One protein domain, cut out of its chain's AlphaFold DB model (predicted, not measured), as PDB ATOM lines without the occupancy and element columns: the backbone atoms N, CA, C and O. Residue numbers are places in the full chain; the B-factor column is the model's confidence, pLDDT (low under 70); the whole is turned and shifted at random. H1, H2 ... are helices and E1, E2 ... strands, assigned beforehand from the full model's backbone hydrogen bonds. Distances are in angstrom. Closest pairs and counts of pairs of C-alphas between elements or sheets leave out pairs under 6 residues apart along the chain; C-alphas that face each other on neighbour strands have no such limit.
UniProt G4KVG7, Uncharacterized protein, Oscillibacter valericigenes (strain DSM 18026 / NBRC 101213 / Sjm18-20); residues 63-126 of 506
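What this domain is: This is residues 63 to 126 of the 506 residues of an uncharacterized protein of Oscillibacter valericigenes (strain DSM 18026 / NBRC 101213 / Sjm18-20) (UniProt G4KVG7). Two strand hairpins, E1-E2 and E3-E4, form a small twisted sheet at one end; helices H1 and H2 loop out to the other end and back. The printed part has 64 residues with, in chain order, E1 E2 H1 H2 E3 E4; the mixed-class domain's antiparallel sheet runs E1 E2 E4 E3. It is compact, radius of gyration of the C-alphas 11.7 A, spanning 33 by 24 by 19 A.

Where its parts are: E1, residues 65 to 73, 17.0 A long, starts at C-alpha (-18.864, -43.438, -25.435) and bends by 95 degrees at residue 68. E2 is residues 76 to 81, E3 116 to 118, and E4 123 to 125, ending at C-alpha (-18.674, -41.183, -32.603). H1 is residues 89 to 96; H2, 102 to 111, is 14.2 A long.

How they stand to each other: Within hydrogen-bond range are N 71 and O 78 of E1 and E2, 2.8 A, N 79 and O 125 of E2 and E4, 2.9 A, and N 117 and O 124 of E3 and E4, 2.8 A. E2, H1 H2, E3 form a split strand-helix-strand unit, E4 between its strands, with a right-handed crossover. H1 only grazes the sheet, with residues 89 to 92; H2 is not on it. H1 and H2 are close but not clearly touching, C-alphas of Leu 96 and Thr 105 closest at 6.0 A, at a steep tilt of 52 degrees. In H1 and H2 every O i to N i+4 pair is within hydrogen-bond range.

The domain as a whole: The farthest C-alphas, Gly 68 and Glu 103, are 34.1 A apart. The printed part has no cut and no long link; no printed residue is under pLDDT 70.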
ATOM      1  N   MET A  63     -23.997 -45.015 -29.724       93.31
ATOM      2  CA  MET A  63     -23.215 -46.090 -29.089       93.31
ATOM      3  C   MET A  63     -22.576 -45.614 -27.772       93.31
ATOM      4  O   MET A  63     -22.207 -44.444 -27.683       93.31
ATOM      5  N   PRO A  64     -22.332 -46.496 -26.782       94.25
ATOM      6  CA  PRO A  64     -21.628 -46.120 -25.558       94.25
ATOM      7  C   PRO A  64     -20.291 -45.422 -25.849       94.25
ATOM      8  O   PRO A  64     -19.481 -45.920 -26.633       94.25
ATOM      9  N   LEU A  65     -20.045 -44.277 -25.203       95.50
ATOM     10  CA  LEU A  65     -18.864 -43.438 -25.435       95.50
ATOM     11  C   LEU A  65     -17.977 -43.335 -24.194       95.50
ATOM     12  O   LEU A  65     -18.458 -43.204 -23.070       95.50
ATOM     13  N   ASP A  66     -16.666 -43.299 -24.412       95.81
ATOM     14  CA  ASP A  66     -15.687 -42.831 -23.434       95.81
ATOM     15  C   ASP A  66     -15.403 -41.345 -23.678       95.81
ATOM     16  O   ASP A  66     -14.575 -40.967 -24.508       95.81
ATOM     17  N   THR A  67     -16.094 -40.481 -22.934       91.81
ATOM     18  CA  THR A  67     -15.922 -39.022 -23.029       91.81
ATOM     19  C   THR A  67     -14.551 -38.538 -22.541       91.81
ATOM     20  O   THR A  67     -14.220 -37.363 -22.709       91.81
ATOM     21  N   GLY A  68     -13.751 -39.408 -21.910       94.94
ATOM     22  CA  GLY A  68     -12.377 -39.115 -21.505       94.94
ATOM     23  C   GLY A  68     -11.368 -39.180 -22.656       94.94
ATOM     24  O   GLY A  68     -10.302 -38.571 -22.555       94.94
ATOM     25  N   ASP A  69     -11.702 -39.861 -23.757       96.12
ATOM     26  CA  ASP A  69     -10.870 -39.964 -24.959       96.12
ATOM     27  C   ASP A  69     -11.614 -39.376 -26.163       96.12
ATOM     28  O   ASP A  69     -12.476 -40.014 -26.768       96.12
ATOM     29  N   SER A  70     -11.287 -38.127 -26.511       96.44
ATOM     30  CA  SER A  70     -11.951 -37.396 -27.589       96.44
ATOM     31  C   SER A  70     -10.982 -36.828 -28.628       96.44
ATOM     32  O   SER A  70      -9.805 -36.552 -28.364       96.44
ATOM     33  N   LYS A  71     -11.488 -36.639 -29.849       95.81
ATOM     34  CA  LYS A  71     -10.823 -35.962 -30.967       95.81
ATOM     35  C   LYS A  71     -11.683 -34.802 -31.437       95.81
ATOM     36  O   LYS A  71     -12.889 -34.938 -31.622       95.81
ATOM     37  N   LYS A  72     -11.041 -33.664 -31.690       95.31
ATOM     38  CA  LYS A  72     -11.694 -32.496 -32.280       95.31
ATOM     39  C   LYS A  72     -11.311 -32.380 -33.750       95.31
ATOM     40  O   LYS A  72     -10.124 -32.312 -34.069       95.31
ATOM     41  N   VAL A  73     -12.307 -32.334 -34.631       93.38
ATOM     42  CA  VAL A  73     -12.124 -32.086 -36.067       93.38
ATOM     43  C   VAL A  73     -13.020 -30.920 -36.464       93.38
ATOM     44  O   VAL A  73     -14.238 -31.056 -36.537       93.38
ATOM     45  N   GLY A  74     -12.416 -29.750 -36.676       92.19
ATOM     46  CA  GLY A  74     -13.171 -28.506 -36.823       92.19
ATOM     47  C   GLY A  74     -13.949 -28.185 -35.542       92.19
ATOM     48  O   GLY A  74     -13.362 -28.098 -34.462       92.19
ATOM     49  N   GLU A  75     -15.264 -28.022 -35.665       91.94
ATOM     50  CA  GLU A  75     -16.176 -27.798 -34.533       91.94
ATOM     51  C   GLU A  75     -16.721 -29.101 -33.932       91.94
ATOM     52  O   GLU A  75     -17.196 -29.099 -32.798       91.94
ATOM     53  N   ALA A  76     -16.601 -30.223 -34.648       93.12
ATOM     54  CA  ALA A  76     -17.104 -31.509 -34.191       93.12
ATOM     55  C   ALA A  76     -16.183 -32.134 -33.133       93.12
ATOM     56  O   ALA A  76     -14.952 -32.149 -33.270       93.12
ATOM     57  N   VAL A  77     -16.805 -32.684 -32.089       95.62
ATOM     58  CA  VAL A  77     -16.157 -33.490 -31.053       95.62
ATOM     59  C   VAL A  77     -16.590 -34.936 -31.235       95.62
ATOM     60  O   VAL A  77     -17.780 -35.238 -31.255       95.62
ATOM     61  N   TYR A  78     -15.603 -35.809 -31.364       97.00
ATOM     62  CA  TYR A  78     -15.762 -37.248 -31.482       97.00
ATOM     63  C   TYR A  78     -15.235 -37.890 -30.204       97.00
ATOM     64  O   TYR A  78     -14.094 -37.623 -29.833       97.00
ATOM     65  N   ASN A  79     -16.024 -38.729 -29.542       97.25
ATOM     66  CA  ASN A  79     -15.607 -39.490 -28.362       97.25
ATOM     67  C   ASN A  79     -15.382 -40.947 -28.754       97.25
ATOM     68  O   ASN A  79     -16.069 -41.458 -29.639       97.25
ATOM     69  N   ARG A  80     -14.406 -41.607 -28.131       97.44
ATOM     70  CA  ARG A  80     -14.074 -42.994 -28.452       97.44
ATOM     71  C   ARG A  80     -15.269 -43.892 -28.147       97.44
ATOM     72  O   ARG A  80     -15.850 -43.788 -27.069       97.44
ATOM     73  N   VAL A  81     -15.605 -44.789 -29.068       97.06
ATOM     74  CA  VAL A  81     -16.627 -45.811 -28.823       97.06
ATOM     75  C   VAL A  81     -16.114 -46.788 -27.762       97.06
ATOM     76  O   VAL A  81     -14.987 -47.275 -27.831       97.06
ATOM     77  N   ASN A  82     -16.946 -47.048 -26.760       95.75
ATOM     78  CA  ASN A  82     -16.671 -47.923 -25.628       95.75
ATOM     79  C   ASN A  82     -17.605 -49.138 -25.655       95.75
ATOM     80  O   ASN A  82     -18.352 -49.389 -24.710       95.75
ATOM     81  N   LEU A  83     -17.569 -49.878 -26.764       94.06
ATOM     82  CA  LEU A  83     -18.332 -51.107 -26.938       94.06
ATOM     83  C   LEU A  83     -17.376 -52.289 -27.177       94.06
ATOM     84  O   LEU A  83     -16.611 -52.268 -28.146       94.06
ATOM     85  N   PRO A  84     -17.374 -53.320 -26.312       92.19
ATOM     86  CA  PRO A  84     -16.538 -54.497 -26.516       92.19
ATOM     87  C   PRO A  84     -16.794 -55.157 -27.879       92.19
ATOM     88  O   PRO A  84     -17.933 -55.426 -28.239       92.19
ATOM     89  N   GLY A  85     -15.723 -55.441 -28.626       91.88
ATOM     90  CA  GLY A  85     -15.798 -56.110 -29.932       91.88
ATOM     91  C   GLY A  85     -15.991 -55.186 -31.140       91.88
ATOM     92  O   GLY A  85     -15.813 -55.652 -32.261       91.88
ATOM     93  N   ILE A  86     -16.278 -53.895 -30.934       95.94
ATOM     94  CA  ILE A  86     -16.371 -52.899 -32.011       95.94
ATOM     95  C   ILE A  86     -15.401 -51.752 -31.723       95.94
ATOM     96  O   ILE A  86     -15.721 -50.787 -31.033       95.94
ATOM     97  N   THR A  87     -14.185 -51.869 -32.250       94.75
ATOM     98  CA  THR A  87     -13.091 -50.917 -32.021       94.75
ATOM     99  C   THR A  87     -12.738 -50.089 -33.246       94.75
ATOM    100  O   THR A  87     -12.082 -49.068 -33.088       94.75
ATOM    101  N   SER A  88     -13.188 -50.469 -34.443       96.44
ATOM    102  CA  SER A  88     -12.932 -49.752 -35.700       96.44
ATOM    103  C   SER A  88     -14.194 -49.625 -36.554       96.44
ATOM    104  O   SER A  88     -15.171 -50.352 -36.360       96.44
ATOM    105  N   LEU A  89     -14.171 -48.733 -37.550       95.44
ATOM    106  CA  LEU A  89     -15.296 -48.600 -38.489       95.44
ATOM    107  C   LEU A  89     -15.509 -49.882 -39.315       95.44
ATOM    108  O   LEU A  89     -16.637 -50.224 -39.664       95.44
ATOM    109  N   ALA A  90     -14.430 -50.616 -39.602       96.38
ATOM    110  CA  ALA A  90     -14.500 -51.899 -40.296       96.38
ATOM    111  C   ALA A  90     -15.193 -52.977 -39.447       96.38
ATOM    112  O   ALA A  90     -15.985 -53.750 -39.980       96.38
ATOM    113  N   GLU A  91     -14.932 -53.009 -38.138       97.44
ATOM    114  CA  GLU A  91     -15.605 -53.925 -37.207       97.44
ATOM    115  C   GLU A  91     -17.077 -53.559 -37.009       97.44
ATOM    116  O   GLU A  91     -17.915 -54.455 -37.014       97.44
ATOM    117  N   LEU A  92     -17.417 -52.263 -36.938       97.25
ATOM    118  CA  LEU A  92     -18.816 -51.820 -36.897       97.25
ATOM    119  C   LEU A  92     -19.563 -52.284 -38.149       97.25
ATOM    120  O   LEU A  92     -20.627 -52.883 -38.054       97.25
ATOM    121  N   LYS A  93     -18.973 -52.076 -39.330       97.19
ATOM    122  CA  LYS A  93     -19.545 -52.549 -40.594       97.19
ATOM    123  C   LYS A  93     -19.700 -54.072 -40.627       97.19
ATOM    124  O   LYS A  93     -20.715 -54.570 -41.103       97.19
ATOM    125  N   ALA A  94     -18.704 -54.816 -40.145       97.25
ATOM    126  CA  ALA A  94     -18.771 -56.273 -40.084       97.25
ATOM    127  C   ALA A  94     -19.897 -56.750 -39.157       97.25
ATOM    128  O   ALA A  94     -20.625 -57.660 -39.535       97.25
ATOM    129  N   TYR A  95     -20.064 -56.103 -38.000       97.75
ATOM    130  CA  TYR A  95     -21.157 -56.361 -37.065       97.75
ATOM    131  C   TYR A  95     -22.528 -56.045 -37.679       97.75
ATOM    132  O   TYR A  95     -23.413 -56.890 -37.665       97.75
ATOM    133  N   LEU A  96     -22.695 -54.882 -38.315       97.81
ATOM    134  CA  LEU A  96     -23.950 -54.528 -38.991       97.81
ATOM    135  C   LEU A  96     -24.310 -55.535 -40.091       97.81
ATOM    136  O   LEU A  96     -25.460 -55.944 -40.189       97.81
ATOM    137  N   ASN A  97     -23.327 -56.038 -40.842       97.75
ATOM    138  CA  ASN A  97     -23.535 -57.094 -41.839       97.75
ATOM    139  C   ASN A  97     -23.897 -58.469 -41.244       97.75
ATOM    140  O   ASN A  97     -24.219 -59.385 -42.006       97.75
ATOM    141  N   THR A  98     -23.848 -58.664 -39.920       97.50
ATOM    142  CA  THR A  98     -24.445 -59.851 -39.282       97.50
ATOM    143  C   THR A  98     -25.930 -59.673 -38.969       97.50
ATOM    144  O   THR A  98     -26.590 -60.662 -38.668       97.50
ATOM    145  N   LEU A  99     -26.454 -58.446 -39.043       98.31
ATOM    146  CA  LEU A  99     -27.834 -58.092 -38.690       98.31
ATOM    147  C   LEU A  99     -28.649 -57.674 -39.920       98.31
ATOM    148  O   LEU A  99     -29.797 -58.083 -40.076       98.31
ATOM    149  N   PHE A 100     -28.027 -56.918 -40.821       98.56
ATOM    150  CA  PHE A 100     -28.646 -56.308 -41.990       98.56
ATOM    151  C   PHE A 100     -28.034 -56.820 -43.289       98.56
ATOM    152  O   PHE A 100     -26.884 -57.275 -43.325       98.56
ATOM    153  N   VAL A 101     -28.802 -56.723 -44.372       98.25
ATOM    154  CA  VAL A 101     -28.270 -56.922 -45.724       98.25
ATOM    155  C   VAL A 101     -27.228 -55.837 -46.039       98.25
ATOM    156  O   VAL A 101     -27.345 -54.715 -45.528       98.25
ATOM    157  N   PRO A 102     -26.207 -56.124 -46.870       97.00
ATOM    158  CA  PRO A 102     -25.146 -55.165 -47.169       97.00
ATOM    159  C   PRO A 102     -25.668 -53.804 -47.638       97.00
ATOM    160  O   PRO A 102     -25.148 -52.771 -47.226       97.00
ATOM    161  N   GLU A 103     -26.721 -53.788 -48.454       97.31
ATOM    162  CA  GLU A 103     -27.346 -52.577 -48.979       97.31
ATOM    163  C   GLU A 103     -27.864 -51.665 -47.856       97.31
ATOM    164  O   GLU A 103     -27.638 -50.452 -47.888       97.31
ATOM    165  N   LEU A 104     -28.505 -52.240 -46.834       97.81
ATOM    166  CA  LEU A 104     -29.011 -51.497 -45.681       97.81
ATOM    167  C   LEU A 104     -27.866 -51.026 -44.773       97.81
ATOM    168  O   LEU A 104     -27.877 -49.877 -44.331       97.81
ATOM    169  N   THR A 105     -26.834 -51.851 -44.567       97.62
ATOM    170  CA  THR A 105     -25.619 -51.449 -43.837       97.62
ATOM    171  C   THR A 105     -24.937 -50.241 -44.487       97.62
ATOM    172  O   THR A 105     -24.584 -49.282 -43.798       97.62
ATOM    173  N   GLU A 106     -24.754 -50.247 -45.812       97.06
ATOM    174  CA  GLU A 106     -24.176 -49.098 -46.522       97.06
ATOM    175  C   GLU A 106     -25.081 -47.864 -46.425       97.06
ATOM    176  O   GLU A 106     -24.589 -46.747 -46.249       97.06
ATOM    177  N   SER A 107     -26.402 -48.047 -46.505       96.44
ATOM    178  CA  SER A 107     -27.364 -46.955 -46.340       96.44
ATOM    179  C   SER A 107     -27.255 -46.302 -44.957       96.44
ATOM    180  O   SER A 107     -27.224 -45.078 -44.870       96.44
ATOM    181  N   LEU A 108     -27.134 -47.091 -43.883       95.25
ATOM    182  CA  LEU A 108     -26.950 -46.587 -42.514       95.25
ATOM    183  C   LEU A 108     -25.641 -45.802 -42.358       95.25
ATOM    184  O   LEU A 108     -25.632 -44.678 -41.866       95.25
ATOM    185  N   LEU A 109     -24.523 -46.362 -42.824       94.75
ATOM    186  CA  LEU A 109     -23.217 -45.706 -42.708       94.75
ATOM    187  C   LEU A 109     -23.127 -44.426 -43.558       94.75
ATOM    188  O   LEU A 109     -22.417 -43.487 -43.192       94.75
ATOM    189  N   SER A 110     -23.830 -44.382 -44.693       93.75
ATOM    190  CA  SER A 110     -23.817 -43.238 -45.611       93.75
ATOM    191  C   SER A 110     -24.823 -42.140 -45.265       93.75
ATOM    192  O   SER A 110     -24.585 -40.992 -45.643       93.75
ATOM    193  N   SER A 111     -25.906 -42.444 -44.541       88.19
ATOM    194  CA  SER A 111     -26.898 -41.448 -44.110       88.19
ATOM    195  C   SER A 111     -26.356 -40.525 -43.016       88.19
ATOM    196  O   SER A 111     -26.750 -39.361 -42.934       88.19
ATOM    197  N   THR A 112     -25.388 -41.003 -42.228       84.69
ATOM    198  CA  THR A 112     -24.742 -40.234 -41.159       84.69
ATOM    199  C   THR A 112     -23.208 -40.228 -41.299       84.69
ATOM    200  O   THR A 112     -22.500 -40.700 -40.401       84.69
ATOM    201  N   PRO A 113     -22.645 -39.670 -42.391       83.56
ATOM    202  CA  PRO A 113     -21.221 -39.812 -42.724       83.56
ATOM    203  C   PRO A 113     -20.287 -39.117 -41.720       83.56
ATOM    204  O   PRO A 113     -19.107 -39.448 -41.630       83.56
ATOM    205  N   ASP A 114     -20.816 -38.165 -40.948       87.38
ATOM    206  CA  ASP A 114     -20.076 -37.445 -39.914       87.38
ATOM    207  C   ASP A 114     -20.304 -38.002 -38.502       87.38
ATOM    208  O   ASP A 114     -19.684 -37.495 -37.565       87.38
ATOM    209  N   HIS A 115     -21.185 -38.990 -38.321       91.50
ATOM    210  CA  HIS A 115     -21.542 -39.519 -37.000       91.50
ATOM    211  C   HIS A 115     -20.453 -40.453 -36.473       91.50
ATOM    212  O   HIS A 115     -19.945 -40.221 -35.378       91.50
ATOM    213  N   TYR A 116     -20.010 -41.413 -37.292       94.31
ATOM    214  CA  TYR A 116     -18.943 -42.361 -36.966       94.31
ATOM    215  C   TYR A 116     -17.674 -42.076 -37.750       94.31
ATOM    216  O   TYR A 116     -17.706 -41.833 -38.955       94.31
ATOM    217  N   ARG A 117     -16.528 -42.135 -37.072       94.81
ATOM    218  CA  ARG A 117     -15.237 -41.865 -37.695       94.81
ATOM    219  C   ARG A 117     -14.126 -42.717 -37.117       94.81
ATOM    220  O   ARG A 117     -13.981 -42.846 -35.907       94.81
ATOM    221  N   ASP A 118     -13.301 -43.240 -38.011       95.25
ATOM    222  CA  ASP A 118     -12.093 -43.968 -37.651       95.25
ATOM    223  C   ASP A 118     -10.890 -43.016 -37.554       95.25
ATOM    224  O   ASP A 118     -10.623 -42.222 -38.464       95.25
ATOM    225  N   PHE A 119     -10.157 -43.100 -36.444       95.06
ATOM    226  CA  PHE A 119      -8.883 -42.426 -36.239       95.06
ATOM    227  C   PHE A 119      -7.797 -43.456 -35.921       95.06
ATOM    228  O   PHE A 119      -7.615 -43.847 -34.770       95.06
ATOM    229  N   ASN A 120      -7.020 -43.831 -36.940       93.31
ATOM    230  CA  ASN A 120      -5.900 -44.773 -36.834       93.31
ATOM    231  C   ASN A 120      -6.303 -46.160 -36.294       93.31
ATOM    232  O   ASN A 120      -5.597 -46.724 -35.458       93.31
ATOM    233  N   GLY A 121      -7.423 -46.705 -36.773       93.25
ATOM    234  CA  GLY A 121      -7.951 -48.010 -36.373       93.25
ATOM    235  C   GLY A 121      -8.759 -47.984 -35.077       93.25
ATOM    236  O   GLY A 121      -9.000 -49.040 -34.508       93.25
ATOM    237  N   VAL A 122      -9.133 -46.795 -34.594       96.69
ATOM    238  CA  VAL A 122      -9.964 -46.616 -33.398       96.69
ATOM    239  C   VAL A 122     -11.222 -45.843 -33.779       96.69
ATOM    240  O   VAL A 122     -11.133 -44.758 -34.356       96.69
ATOM    241  N   LEU A 123     -12.385 -46.391 -33.444       97.44
ATOM    242  CA  LEU A 123     -13.699 -45.842 -33.740       97.44
ATOM    243  C   LEU A 123     -14.080 -44.771 -32.722       97.44
ATOM    244  O   LEU A 123     -13.995 -44.966 -31.507       97.44
ATOM    245  N   TYR A 124     -14.543 -43.640 -33.233       97.12
ATOM    246  CA  TYR A 124     -15.124 -42.567 -32.448       97.12
ATOM    247  C   TYR A 124     -16.479 -42.183 -33.035       97.12
ATOM    248  O   TYR A 124     -16.680 -42.271 -34.248       97.12
ATOM    249  N   ALA A 125     -17.378 -41.696 -32.186       96.12
ATOM    250  CA  ALA A 125     -18.674 -41.183 -32.603       96.12
ATOM    251  C   ALA A 125     -18.951 -39.797 -32.016       96.12
ATOM    252  O   ALA A 125     -18.403 -39.406 -30.977       96.12
ATOM    253  N   ARG A 126     -19.797 -39.032 -32.700       94.12
ATOM    254  CA  ARG A 126     -20.406 -37.817 -32.145       94.12
ATOM    255  C   ARG A 126     -21.580 -38.229 -31.266       94.12
ATOM    256  O   ARG A 126     -22.321 -39.108 -31.656       94.12
TER     257      ARG A 126